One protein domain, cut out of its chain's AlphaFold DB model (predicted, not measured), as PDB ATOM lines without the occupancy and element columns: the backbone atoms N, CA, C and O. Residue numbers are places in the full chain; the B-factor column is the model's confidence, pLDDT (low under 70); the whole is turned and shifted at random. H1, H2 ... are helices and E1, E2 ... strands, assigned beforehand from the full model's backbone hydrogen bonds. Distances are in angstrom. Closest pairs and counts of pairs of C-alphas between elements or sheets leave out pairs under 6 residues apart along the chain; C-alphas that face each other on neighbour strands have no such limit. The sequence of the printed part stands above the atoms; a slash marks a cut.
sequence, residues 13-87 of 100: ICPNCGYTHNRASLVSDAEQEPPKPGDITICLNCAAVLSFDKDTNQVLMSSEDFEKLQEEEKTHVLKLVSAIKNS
ATOM      1  N   ILE A  13       8.413  36.322 -32.958       86.25
ATOM      2  CA  ILE A  13       8.823  37.031 -31.760       86.25
ATOM      3  C   ILE A  13      10.144  37.715 -32.066       86.25
ATOM      4  O   ILE A  13      11.106  37.068 -32.471       86.25
ATOM      5  N   CYS A  14      10.213  39.023 -31.821       89.19
ATOM      6  CA  CYS A  14      11.460  39.756 -31.949       89.19
ATOM      7  C   CYS A  14      12.520  39.151 -31.006       89.19
ATOM      8  O   CYS A  14      12.360  39.266 -29.784       89.19
ATOM      9  N   PRO A  15      13.642  38.612 -31.522       90.50
ATOM     10  CA  PRO A  15      14.663  37.967 -30.691       90.50
ATOM     11  C   PRO A  15      15.390  38.949 -29.756       90.50
ATOM     12  O   PRO A  15      16.074  38.533 -28.829       90.50
ATOM     13  N   ASN A  16      15.236  40.258 -29.979       91.31
ATOM     14  CA  ASN A  16      15.846  41.300 -29.154       91.31
ATOM     15  C   ASN A  16      14.986  41.734 -27.956       91.31
ATOM     16  O   ASN A  16      15.527  42.113 -26.923       91.31
ATOM     17  N   CYS A  17      13.656  41.760 -28.096       88.94
ATOM     18  CA  CYS A  17      12.775  42.356 -27.079       88.94
ATOM     19  C   CYS A  17      11.534  41.530 -26.726       88.94
ATOM     20  O   CYS A  17      10.745  41.972 -25.898       88.94
ATOM     21  N   GLY A  18      11.320  40.381 -27.370       87.38
ATOM     22  CA  GLY A  18      10.177  39.509 -27.094       87.38
ATOM     23  C   GLY A  18       8.836  39.992 -27.658       87.38
ATOM     24  O   GLY A  18       7.824  39.328 -27.467       87.38
ATOM     25  N   TYR A  19       8.790  41.129 -28.359       86.56
ATOM     26  CA  TYR A  19       7.546  41.624 -28.948       86.56
ATOM     27  C   TYR A  19       7.081  40.738 -30.111       86.56
ATOM     28  O   TYR A  19       7.862  40.464 -31.021       86.56
ATOM     29  N   THR A  20       5.809  40.332 -30.094       84.38
ATOM     30  CA  THR A  20       5.187  39.543 -31.163       84.38
ATOM     31  C   THR A  20       4.802  40.437 -32.339       84.38
ATOM     32  O   THR A  20       3.994  41.361 -32.209       84.38
ATOM     33  N   HIS A  21       5.359  40.140 -33.505       77.81
ATOM     34  CA  HIS A  21       4.878  40.619 -34.792       77.81
ATOM     35  C   HIS A  21       3.815  39.635 -35.271       77.81
ATOM     36  O   HIS A  21       4.054  38.441 -35.188       77.81
ATOM     37  N   ASN A  22       2.651  40.119 -35.714       71.69
ATOM     38  CA  ASN A  22       1.536  39.268 -36.155       71.69
ATOM     39  C   ASN A  22       1.030  39.581 -37.572       71.69
ATOM     40  O   ASN A  22       0.018  39.025 -37.995       71.69
ATOM     41  N   ARG A  23       1.672  40.527 -38.276       67.69
ATOM     42  CA  ARG A  23       1.254  41.026 -39.596       67.69
ATOM     43  C   ARG A  23       2.456  41.515 -40.404       67.69
ATOM     44  O   ARG A  23       3.325  42.188 -39.851       67.69
ATOM     45  N   ALA A  24       2.441  41.246 -41.706       68.81
ATOM     46  CA  ALA A  24       3.322  41.845 -42.705       68.81
ATOM     47  C   ALA A  24       2.475  42.487 -43.817       68.81
ATOM     48  O   ALA A  24       1.344  42.065 -44.055       68.81
ATOM     49  N   SER A  25       3.015  43.512 -44.478       66.12
ATOM     50  CA  SER A  25       2.363  44.191 -45.601       66.12
ATOM     51  C   SER A  25       3.367  44.409 -46.725       66.12
ATOM     52  O   SER A  25       4.495  44.827 -46.467       66.12
ATOM     53  N   LEU A  26       2.935  44.184 -47.966       67.88
ATOM     54  CA  LEU A  26       3.675  44.580 -49.162       67.88
ATOM     55  C   LEU A  26       3.340  46.030 -49.533       67.88
ATOM     56  O   LEU A  26       2.255  46.529 -49.239       67.88
ATOM     57  N   VAL A  27       4.292  46.715 -50.168       66.00
ATOM     58  CA  VAL A  27       4.101  48.089 -50.674       66.00
ATOM     59  C   VAL A  27       3.277  48.102 -51.970       66.00
ATOM     60  O   VAL A  27       2.666  49.115 -52.294       66.00
ATOM     61  N   SER A  28       3.249  46.993 -52.713       68.62
ATOM     62  CA  SER A  28       2.457  46.837 -53.935       68.62
ATOM     63  C   SER A  28       1.050  46.307 -53.650       68.62
ATOM     64  O   SER A  28       0.836  45.583 -52.682       68.62
ATOM     65  N   ASP A  29       0.114  46.582 -54.565       57.94
ATOM     66  CA  ASP A  29      -1.245  46.006 -54.592       57.94
ATOM     67  C   ASP A  29      -1.270  44.496 -54.940       57.94
ATOM     68  O   ASP A  29      -2.310  43.950 -55.307       57.94
ATOM     69  N   ALA A  30      -0.119  43.817 -54.886       58.19
ATOM     70  CA  ALA A  30      -0.034  42.381 -55.117       58.19
ATOM     71  C   ALA A  30      -0.612  41.602 -53.924       58.19
ATOM     72  O   ALA A  30      -0.699  42.117 -52.806       58.19
ATOM     73  N   GLU A  31      -1.003  40.348 -54.167       60.09
ATOM     74  CA  GLU A  31      -1.421  39.422 -53.110       60.09
ATOM     75  C   GLU A  31      -0.362  39.388 -51.994       60.09
ATOM     76  O   GLU A  31       0.836  39.389 -52.273       60.09
ATOM     77  N   GLN A  32      -0.795  39.413 -50.728       65.56
ATOM     78  CA  GLN A  32       0.122  39.391 -49.585       65.56
ATOM     79  C   GLN A  32       0.978  38.120 -49.624       65.56
ATOM     80  O   GLN A  32       0.480  37.023 -49.375       65.56
ATOM     81  N   GLU A  33       2.271  38.267 -49.913       68.56
ATOM     82  CA  GLU A  33       3.240  37.174 -49.842       68.56
ATOM     83  C   GLU A  33       3.881  37.112 -48.447       68.56
ATOM     84  O   GLU A  33       4.121  38.155 -47.826       68.56
ATOM     85  N   PRO A  34       4.181  35.903 -47.935       73.00
ATOM     86  CA  PRO A  34       5.013  35.764 -46.750       73.00
ATOM     87  C   PRO A  34       6.427  36.313 -47.017       73.00
ATOM     88  O   PRO A  34       6.886  36.300 -48.165       73.00
ATOM     89  N   PRO A  35       7.133  36.772 -45.969       80.06
ATOM     90  CA  PRO A  35       8.517  37.203 -46.095       80.06
ATOM     91  C   PRO A  35       9.401  36.068 -46.619       80.06
ATOM     92  O   PRO A  35       9.183  34.888 -46.325       80.06
ATOM     93  N   LYS A  36      10.412  36.436 -47.401       85.06
ATOM     94  CA  LYS A  36      11.387  35.518 -47.994       85.06
ATOM     95  C   LYS A  36      12.703  35.566 -47.215       85.06
ATOM     96  O   LYS A  36      13.030  36.593 -46.621       85.06
ATOM     97  N   PRO A  37      13.502  34.483 -47.240       87.69
ATOM     98  CA  PRO A  37      14.848  34.509 -46.681       87.69
ATOM     99  C   PRO A  37      15.666  35.681 -47.235       87.69
ATOM    100  O   PRO A  37      15.761  35.859 -48.450       87.69
ATOM    101  N   GLY A  38      16.272  36.456 -46.340       86.00
ATOM    102  CA  GLY A  38      17.021  37.670 -46.669       86.00
ATOM    103  C   GLY A  38      16.205  38.964 -46.637       86.00
ATOM    104  O   GLY A  38      16.818  40.032 -46.603       86.00
ATOM    105  N   ASP A  39      14.871  38.902 -46.573       87.69
ATOM    106  CA  ASP A  39      14.054  40.100 -46.372       87.69
ATOM    107  C   ASP A  39      14.389  40.761 -45.028       87.69
ATOM    108  O   ASP A  39      14.779  40.107 -44.053       87.69
ATOM    109  N   ILE A  40      14.225  42.082 -44.978       89.75
ATOM    110  CA  ILE A  40      14.551  42.907 -43.814       89.75
ATOM    111  C   ILE A  40      13.258  43.367 -43.156       89.75
ATOM    112  O   ILE A  40      12.354  43.879 -43.815       89.75
ATOM    113  N   THR A  41      13.201  43.263 -41.834       89.81
ATOM    114  CA  THR A  41      12.133  43.865 -41.035       89.81
ATOM    115  C   THR A  41      12.713  44.659 -39.874       89.81
ATOM    116  O   THR A  41      13.844  44.443 -39.437       89.81
ATOM    117  N   ILE A  42      11.955  45.632 -39.374       90.94
ATOM    118  CA  ILE A  42      12.374  46.475 -38.254       90.94
ATOM    119  C   ILE A  42      11.324  46.359 -37.163       90.94
ATOM    120  O   ILE A  42      10.150  46.667 -37.370       90.94
ATOM    121  N   CYS A  43      11.752  45.953 -35.971       90.31
ATOM    122  CA  CYS A  43      10.848  45.846 -34.837       90.31
ATOM    123  C   CYS A  43      10.338  47.237 -34.436       90.31
ATOM    124  O   CYS A  43      11.103  48.075 -33.956       90.31
ATOM    125  N   LEU A  44       9.031  47.479 -34.546       88.25
ATOM    126  CA  LEU A  44       8.430  48.771 -34.189       88.25
ATOM    127  C   LEU A  44       8.485  49.080 -32.681       88.25
ATOM    128  O   LEU A  44       8.339  50.236 -32.288       88.25
ATOM    129  N   ASN A  45       8.710  48.072 -31.828       89.12
ATOM    130  CA  ASN A  45       8.811  48.264 -30.379       89.12
ATOM    131  C   ASN A  45      10.216  48.709 -29.934       89.12
ATOM    132  O   ASN A  45      10.338  49.655 -29.156       89.12
ATOM    133  N   CYS A  46      11.268  48.039 -30.422       91.38
ATOM    134  CA  CYS A  46      12.654  48.262 -29.980       91.38
ATOM    135  C   CYS A  46      13.594  48.826 -31.061       91.38
ATOM    136  O   CYS A  46      14.748  49.126 -30.763       91.38
ATOM    137  N   ALA A  47      13.107  49.012 -32.291       93.00
ATOM    138  CA  ALA A  47      13.870  49.460 -33.459       93.00
ATOM    139  C   ALA A  47      15.060  48.556 -33.835       93.00
ATOM    140  O   ALA A  47      15.983  49.011 -34.510       93.00
ATOM    141  N   ALA A  48      15.054  47.290 -33.401       93.69
ATOM    142  CA  ALA A  48      16.024  46.303 -33.861       93.69
ATOM    143  C   ALA A  48      15.805  46.014 -35.349       93.69
ATOM    144  O   ALA A  48      14.666  45.809 -35.776       93.69
ATOM    145  N   VAL A  49      16.900  45.997 -36.109       94.69
ATOM    146  CA  VAL A  49      16.918  45.552 -37.504       94.69
ATOM    147  C   VAL A  49      17.053  44.034 -37.499       94.69
ATOM    148  O   VAL A  49      17.958  43.487 -36.866       94.69
ATOM    149  N   LEU A  50      16.119  43.367 -38.161       93.00
ATOM    150  CA  LEU A  50      16.014  41.917 -38.230       93.00
ATOM    151  C   LEU A  50      16.055  41.486 -39.695       93.00
ATOM    152  O   LEU A  50      15.660  42.245 -40.584       93.00
ATOM    153  N   SER A  51      16.490  40.259 -39.932       92.12
ATOM    154  CA  SER A  51      16.374  39.593 -41.228       92.12
ATOM    155  C   SER A  51      15.664  38.255 -41.075       92.12
ATOM    156  O   SER A  51      15.620  37.696 -39.978       92.12
ATOM    157  N   PHE A  52      15.104  37.747 -42.168       89.19
ATOM    158  CA  PHE A  52      14.539  36.401 -42.210       89.19
ATOM    159  C   PHE A  52      15.611  35.388 -42.621       89.19
ATOM    160  O   PHE A  52      16.292  35.571 -43.636       89.19
ATOM    161  N   ASP A  53      15.784  34.332 -41.831       89.06
ATOM    162  CA  ASP A  53      16.688  33.230 -42.157       89.06
ATOM    163  C   ASP A  53      16.092  32.281 -43.219       89.06
ATOM    164  O   ASP A  53      15.047  32.543 -43.820       89.06
ATOM    165  N   LYS A  54      16.783  31.168 -43.497       87.38
ATOM    166  CA  LYS A  54      16.359  30.174 -44.502       87.38
ATOM    167  C   LYS A  54      15.047  29.476 -44.155       87.38
ATOM    168  O   LYS A  54      14.358  29.028 -45.068       87.38
ATOM    169  N   ASP A  55      14.733  29.397 -42.871       84.38
ATOM    170  CA  ASP A  55      13.517  28.798 -42.336       84.38
ATOM    171  C   ASP A  55      12.449  29.875 -42.084       84.38
ATOM    172  O   ASP A  55      11.435  29.616 -41.441       84.38
ATOM    173  N   THR A  56      12.662  31.086 -42.621       82.69
ATOM    174  CA  THR A  56      11.804  32.265 -42.472       82.69
ATOM    175  C   THR A  56      11.610  32.711 -41.024       82.69
ATOM    176  O   THR A  56      10.614  33.346 -40.723       82.69
ATOM    177  N   ASN A  57      12.566  32.439 -40.130       85.12
ATOM    178  CA  ASN A  57      12.551  33.000 -38.779       85.12
ATOM    179  C   ASN A  57      13.276  34.347 -38.733       85.12
ATOM    180  O   ASN A  57      14.331  34.528 -39.349       85.12
ATOM    181  N   GLN A  58      12.772  35.270 -37.920       88.81
ATOM    182  CA  GLN A  58      13.462  36.505 -37.574       88.81
ATOM    183  C   GLN A  58      14.723  36.252 -36.753       88.81
ATOM    184  O   GLN A  58      14.684  35.768 -35.619       88.81
ATOM    185  N   VAL A  59      15.841  36.725 -37.286       91.56
ATOM    186  CA  VAL A  59      17.130  36.781 -36.605       91.56
ATOM    187  C   VAL A  59      17.613  38.226 -36.509       91.56
ATOM    188  O   VAL A  59      17.228  39.091 -37.297       91.56
ATOM    189  N   LEU A  60      18.445  38.517 -35.507       94.06
ATOM    190  CA  LEU A  60      19.118  39.813 -35.418       94.06
ATOM    191  C   LEU A  60      20.052  39.981 -36.616       94.06
ATOM    192  O   LEU A  60      20.913  39.133 -36.850       94.06
ATOM    193  N   MET A  61      19.906  41.091 -37.339       94.69
ATOM    194  CA  MET A  61      20.810  41.399 -38.440       94.69
ATOM    195  C   MET A  61      22.210  41.691 -37.892       94.69
ATOM    196  O   MET A  61      22.384  42.548 -37.020       94.69
ATOM    197  N   SER A  62      23.212  40.982 -38.411       92.19
ATOM    198  CA  SER A  62      24.610  41.215 -38.055       92.19
ATOM    199  C   SER A  62      25.131  42.509 -38.694       92.19
ATOM    200  O   SER A  62      24.638  42.948 -39.734       92.19
ATOM    201  N   SER A  63      26.162  43.122 -38.103       91.31
ATOM    202  CA  SER A  63      26.814  44.288 -38.719       91.31
ATOM    203  C   SER A  63      27.432  43.945 -40.075       91.31
ATOM    204  O   SER A  63      27.371  44.755 -40.991       91.31
ATOM    205  N   GLU A  64      27.977  42.736 -40.230       92.50
ATOM    206  CA  GLU A  64      28.543  42.274 -41.501       92.50
ATOM    207  C   GLU A  64      27.482  42.173 -42.597       92.50
ATOM    208  O   GLU A  64      27.751  42.529 -43.742       92.50
ATOM    209  N   ASP A  65      26.277  41.707 -42.268       91.38
ATOM    210  CA  ASP A  65      25.181  41.618 -43.234       91.38
ATOM    211  C   ASP A  65      24.585  42.987 -43.544       91.38
ATOM    212  O   ASP A  65      24.278  43.269 -44.700       91.38
ATOM    213  N   PHE A  66      24.509  43.871 -42.547       93.12
ATOM    214  CA  PHE A  66      24.109  45.257 -42.767       93.12
ATOM    215  C   PHE A  66      25.056  45.979 -43.738       93.12
ATOM    216  O   PHE A  66      24.604  46.732 -44.598       93.12
ATOM    217  N   GLU A  67      26.366  45.722 -43.658       93.88
ATOM    218  CA  GLU A  67      27.341  46.339 -44.564       93.88
ATOM    219  C   GLU A  67      27.238  45.854 -46.016       93.88
ATOM    220  O   GLU A  67      27.628  46.589 -46.927       93.88
ATOM    221  N   LYS A  68      26.682  44.657 -46.245       94.19
ATOM    222  CA  LYS A  68      26.458  44.097 -47.590       94.19
ATOM    223  C   LYS A  68      25.255  44.711 -48.310       94.19
ATOM    224  O   LYS A  68      25.118  44.504 -49.516       94.19
ATOM    225  N   LEU A  69      24.389  45.434 -47.595       91.00
ATOM    226  CA  LEU A  69      23.251  46.133 -48.186       91.00
ATOM    227  C   LEU A  69      23.718  47.227 -49.149       91.00
ATOM    228  O   LEU A  69      24.791  47.814 -48.981       91.00
ATOM    229  N   GLN A  70      22.891  47.546 -50.139       95.00
ATOM    230  CA  GLN A  70      23.134  48.706 -50.989       95.00
ATOM    231  C   GLN A  70      22.989  50.000 -50.173       95.00
ATOM    232  O   GLN A  70      22.211  50.075 -49.222       95.00
ATOM    233  N   GLU A  71      23.700  51.058 -50.562       94.31
ATOM    234  CA  GLU A  71      23.678  52.341 -49.837       94.31
ATOM    235  C   GLU A  71      22.266  52.943 -49.708       94.31
ATOM    236  O   GLU A  71      21.921  53.557 -48.693       94.31
ATOM    237  N   GLU A  72      21.410  52.722 -50.708       93.31
ATOM    238  CA  GLU A  72      20.005  53.132 -50.663       93.31
ATOM    239  C   GLU A  72      19.217  52.368 -49.585       93.31
ATOM    240  O   GLU A  72      18.494  52.976 -48.791       93.31
ATOM    241  N   GLU A  73      19.411  51.052 -49.490       91.25
ATOM    242  CA  GLU A  73      18.773  50.198 -48.484       91.25
ATOM    243  C   GLU A  73      19.246  50.566 -47.076       91.25
ATOM    244  O   GLU A  73      18.414  50.781 -46.189       91.25
ATOM    245  N   LYS A  74      20.563  50.752 -46.881       94.12
ATOM    246  CA  LYS A  74      21.135  51.243 -45.611       94.12
ATOM    247  C   LYS A  74      20.475  52.552 -45.197       94.12
ATOM    248  O   LYS A  74      20.026  52.702 -44.058       94.12
ATOM    249  N   THR A  75      20.362  53.491 -46.134       94.94
ATOM    250  CA  THR A  75      19.735  54.795 -45.894       94.94
ATOM    251  C   THR A  75      18.271  54.647 -45.477       94.94
ATOM    252  O   THR A  75      17.830  55.316 -44.536       94.94
ATOM    253  N   HIS A  76      17.507  53.776 -46.138       92.88
ATOM    254  CA  HIS A  76      16.111  53.514 -45.782       92.88
ATOM    255  C   HIS A  76      15.972  52.878 -44.398       92.88
ATOM    256  O   HIS A  76      15.184  53.371 -43.584       92.88
ATOM    257  N   VAL A  77      16.779  51.863 -44.088       93.38
ATOM    258  CA  VAL A  77      16.779  51.219 -42.768       93.38
ATOM    259  C   VAL A  77      17.106  52.237 -41.675       93.38
ATOM    260  O   VAL A  77      16.363  52.349 -40.698       93.38
ATOM    261  N   LEU A  78      18.149  53.052 -41.852       94.69
ATOM    262  CA  LEU A  78      18.539  54.074 -40.874       94.69
ATOM    263  C   LEU A  78      17.450  55.136 -40.667       94.69
ATOM    264  O   LEU A  78      17.185  55.531 -39.526       94.69
ATOM    265  N   LYS A  79      16.781  55.572 -41.742       94.50
ATOM    266  CA  LYS A  79      15.640  56.498 -41.655       94.50
ATOM    267  C   LYS A  79      14.494  55.899 -40.840       94.50
ATOM    268  O   LYS A  79      13.979  56.571 -39.946       94.50
ATOM    269  N   LEU A  80      14.123  54.647 -41.106       92.19
ATOM    270  CA  LEU A  80      13.047  53.959 -40.389       92.19
ATOM    271  C   LEU A  80      13.397  53.737 -38.914       92.19
ATOM    272  O   LEU A  80      12.599  54.072 -38.040       92.19
ATOM    273  N   VAL A  81      14.611  53.264 -38.619       93.75
ATOM    274  CA  VAL A  81      15.109  53.106 -37.242       93.75
ATOM    275  C   VAL A  81      15.053  54.437 -36.490       93.75
ATOM    276  O   VAL A  81      14.575  54.487 -35.355       93.75
ATOM    277  N   SER A  82      15.497  55.528 -37.120       93.19
ATOM    278  CA  SER A  82      15.435  56.870 -36.533       93.19
ATOM    279  C   SER A  82      13.993  57.320 -36.283       93.19
ATOM    280  O   SER A  82      13.675  57.799 -35.194       93.19
ATOM    281  N   ALA A  83      13.089  57.118 -37.246       91.38
ATOM    282  CA  ALA A  83      11.678  57.471 -37.104       91.38
ATOM    283  C   ALA A  83      11.003  56.708 -35.952       91.38
ATOM    284  O   ALA A  83      10.285  57.308 -35.149       91.38
ATOM    285  N   ILE A  84      11.278  55.406 -35.821       90.69
ATOM    286  CA  ILE A  84      10.737  54.569 -34.742       90.69
ATOM    287  C   ILE A  84      11.266  55.041 -33.387       90.69
ATOM    288  O   ILE A  84      10.463  55.272 -32.480       90.69
ATOM    289  N   LYS A  85      12.584  55.248 -33.253       89.19
ATOM    290  CA  LYS A  85      13.220  55.713 -32.004       89.19
ATOM    291  C   LYS A  85      12.714  57.082 -31.550       89.19
ATOM    292  O   LYS A  85      12.561  57.307 -30.353       89.19
ATOM    293  N   ASN A  86      12.425  57.975 -32.494       90.25
ATOM    294  CA  ASN A  86      11.892  59.310 -32.214       90.25
ATOM    295  C   ASN A  86      10.361  59.332 -32.041       90.25
ATOM    296  O   ASN A  86       9.786  60.372 -31.711       90.25
ATOM    297  N   SER A  87       9.677  58.204 -32.252       88.56
ATOM    298  CA  SER A  87       8.233  58.119 -32.053       88.56
ATOM    299  C   SER A  87       7.877  58.175 -30.561       88.56
ATOM    300  O   SER A  87       8.544  57.600 -29.704       88.56
TER     301      SER A  87
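This is residues 13 to 87 of the 100 residues of an uncharacterized protein of Spirochaetes bacterium (UniProt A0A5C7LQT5). A small antiparallel sheet of three short strands, E1, E2 and E3, makes the middle of the model, and one longer helix, H2, packs on it at E1 and E2. The short helix H1 comes between the sheet and H2 along the chain, while the long stretch of residues 13 to 39, with no named element, arcs loosely round the side away from H1. The printed part has 75 residues, with three named strands and two named helices in the order E1, E2, E3, H1, H2; the sheet's order is E1, E2, E3. The class is mixed, helices and strands, although under half of the residues, 30 of 75, are in named elements. The whole is compact and rounded, with a radius of gyration of the C-alphas of 12.4 A and spans of 29 by 28 by 25 A.

Residues 13 to 39 come first, their C-alphas 7 to 20 A from the mean of the C-alphas. E1, residues 40 to 42, and E2, residues 49 to 52, form a hairpin and are antiparallel at 140 degrees. N 41 and O 50 are within hydrogen-bond range at 2.9 A, and N 50 and O 41 at 2.8 A. E2 and E3, residues 58 to 60, form a second hairpin at 136 degrees, with N 51 and O 59 within hydrogen-bond range at 3.0 A. The strands E1, E2 and E3 form a meander, each strand the antiparallel neighbour of the one before; E1 and E3 are edge strands. H1, residues 63 to 67, is only just on the sheet, with 5 pairs of C-alphas within 10 A, and only grazes it with residues 65 to 66. H2, residues 71 to 85, is on the sheet, in two layers, a helix on one face of a sheet. The closest C-alphas of E1 and H2 are those of Ile 42 and Val 81, 7.2 A apart; for E2 and H2 they are those of Val 49 and Val 77, at 7.7 A. H1 and H2 are close but not clearly touching, with the closest C-alphas, those of Phe 66 and Lys 74, 7.3 A apart. In H1 and H2 every O i to N i+4 pair is within hydrogen-bond range.

E1 begins at C-alpha 40, (14.551, 42.907, -43.814), and measures 7.0 A from first to last C-alpha. E2 measures 10.6 A, E3 6.9 A and H1 6.2 A. H2 runs 20.9 A, from C-alpha 71 at (23.678, 52.341, -49.837) to C-alpha 85 at (13.220, 55.713, -32.004).

The C-alphas farthest apart, those of Asp 29 and Glu 64, are 32.8 A apart. The printed part has no cut. The links E2 to E3, E3 to H1 and H1 to H2 are tight, and that from E1 to E2 is short. The mean pLDDT of the printed part is 86.1, and residues 23 to 33 are under 70.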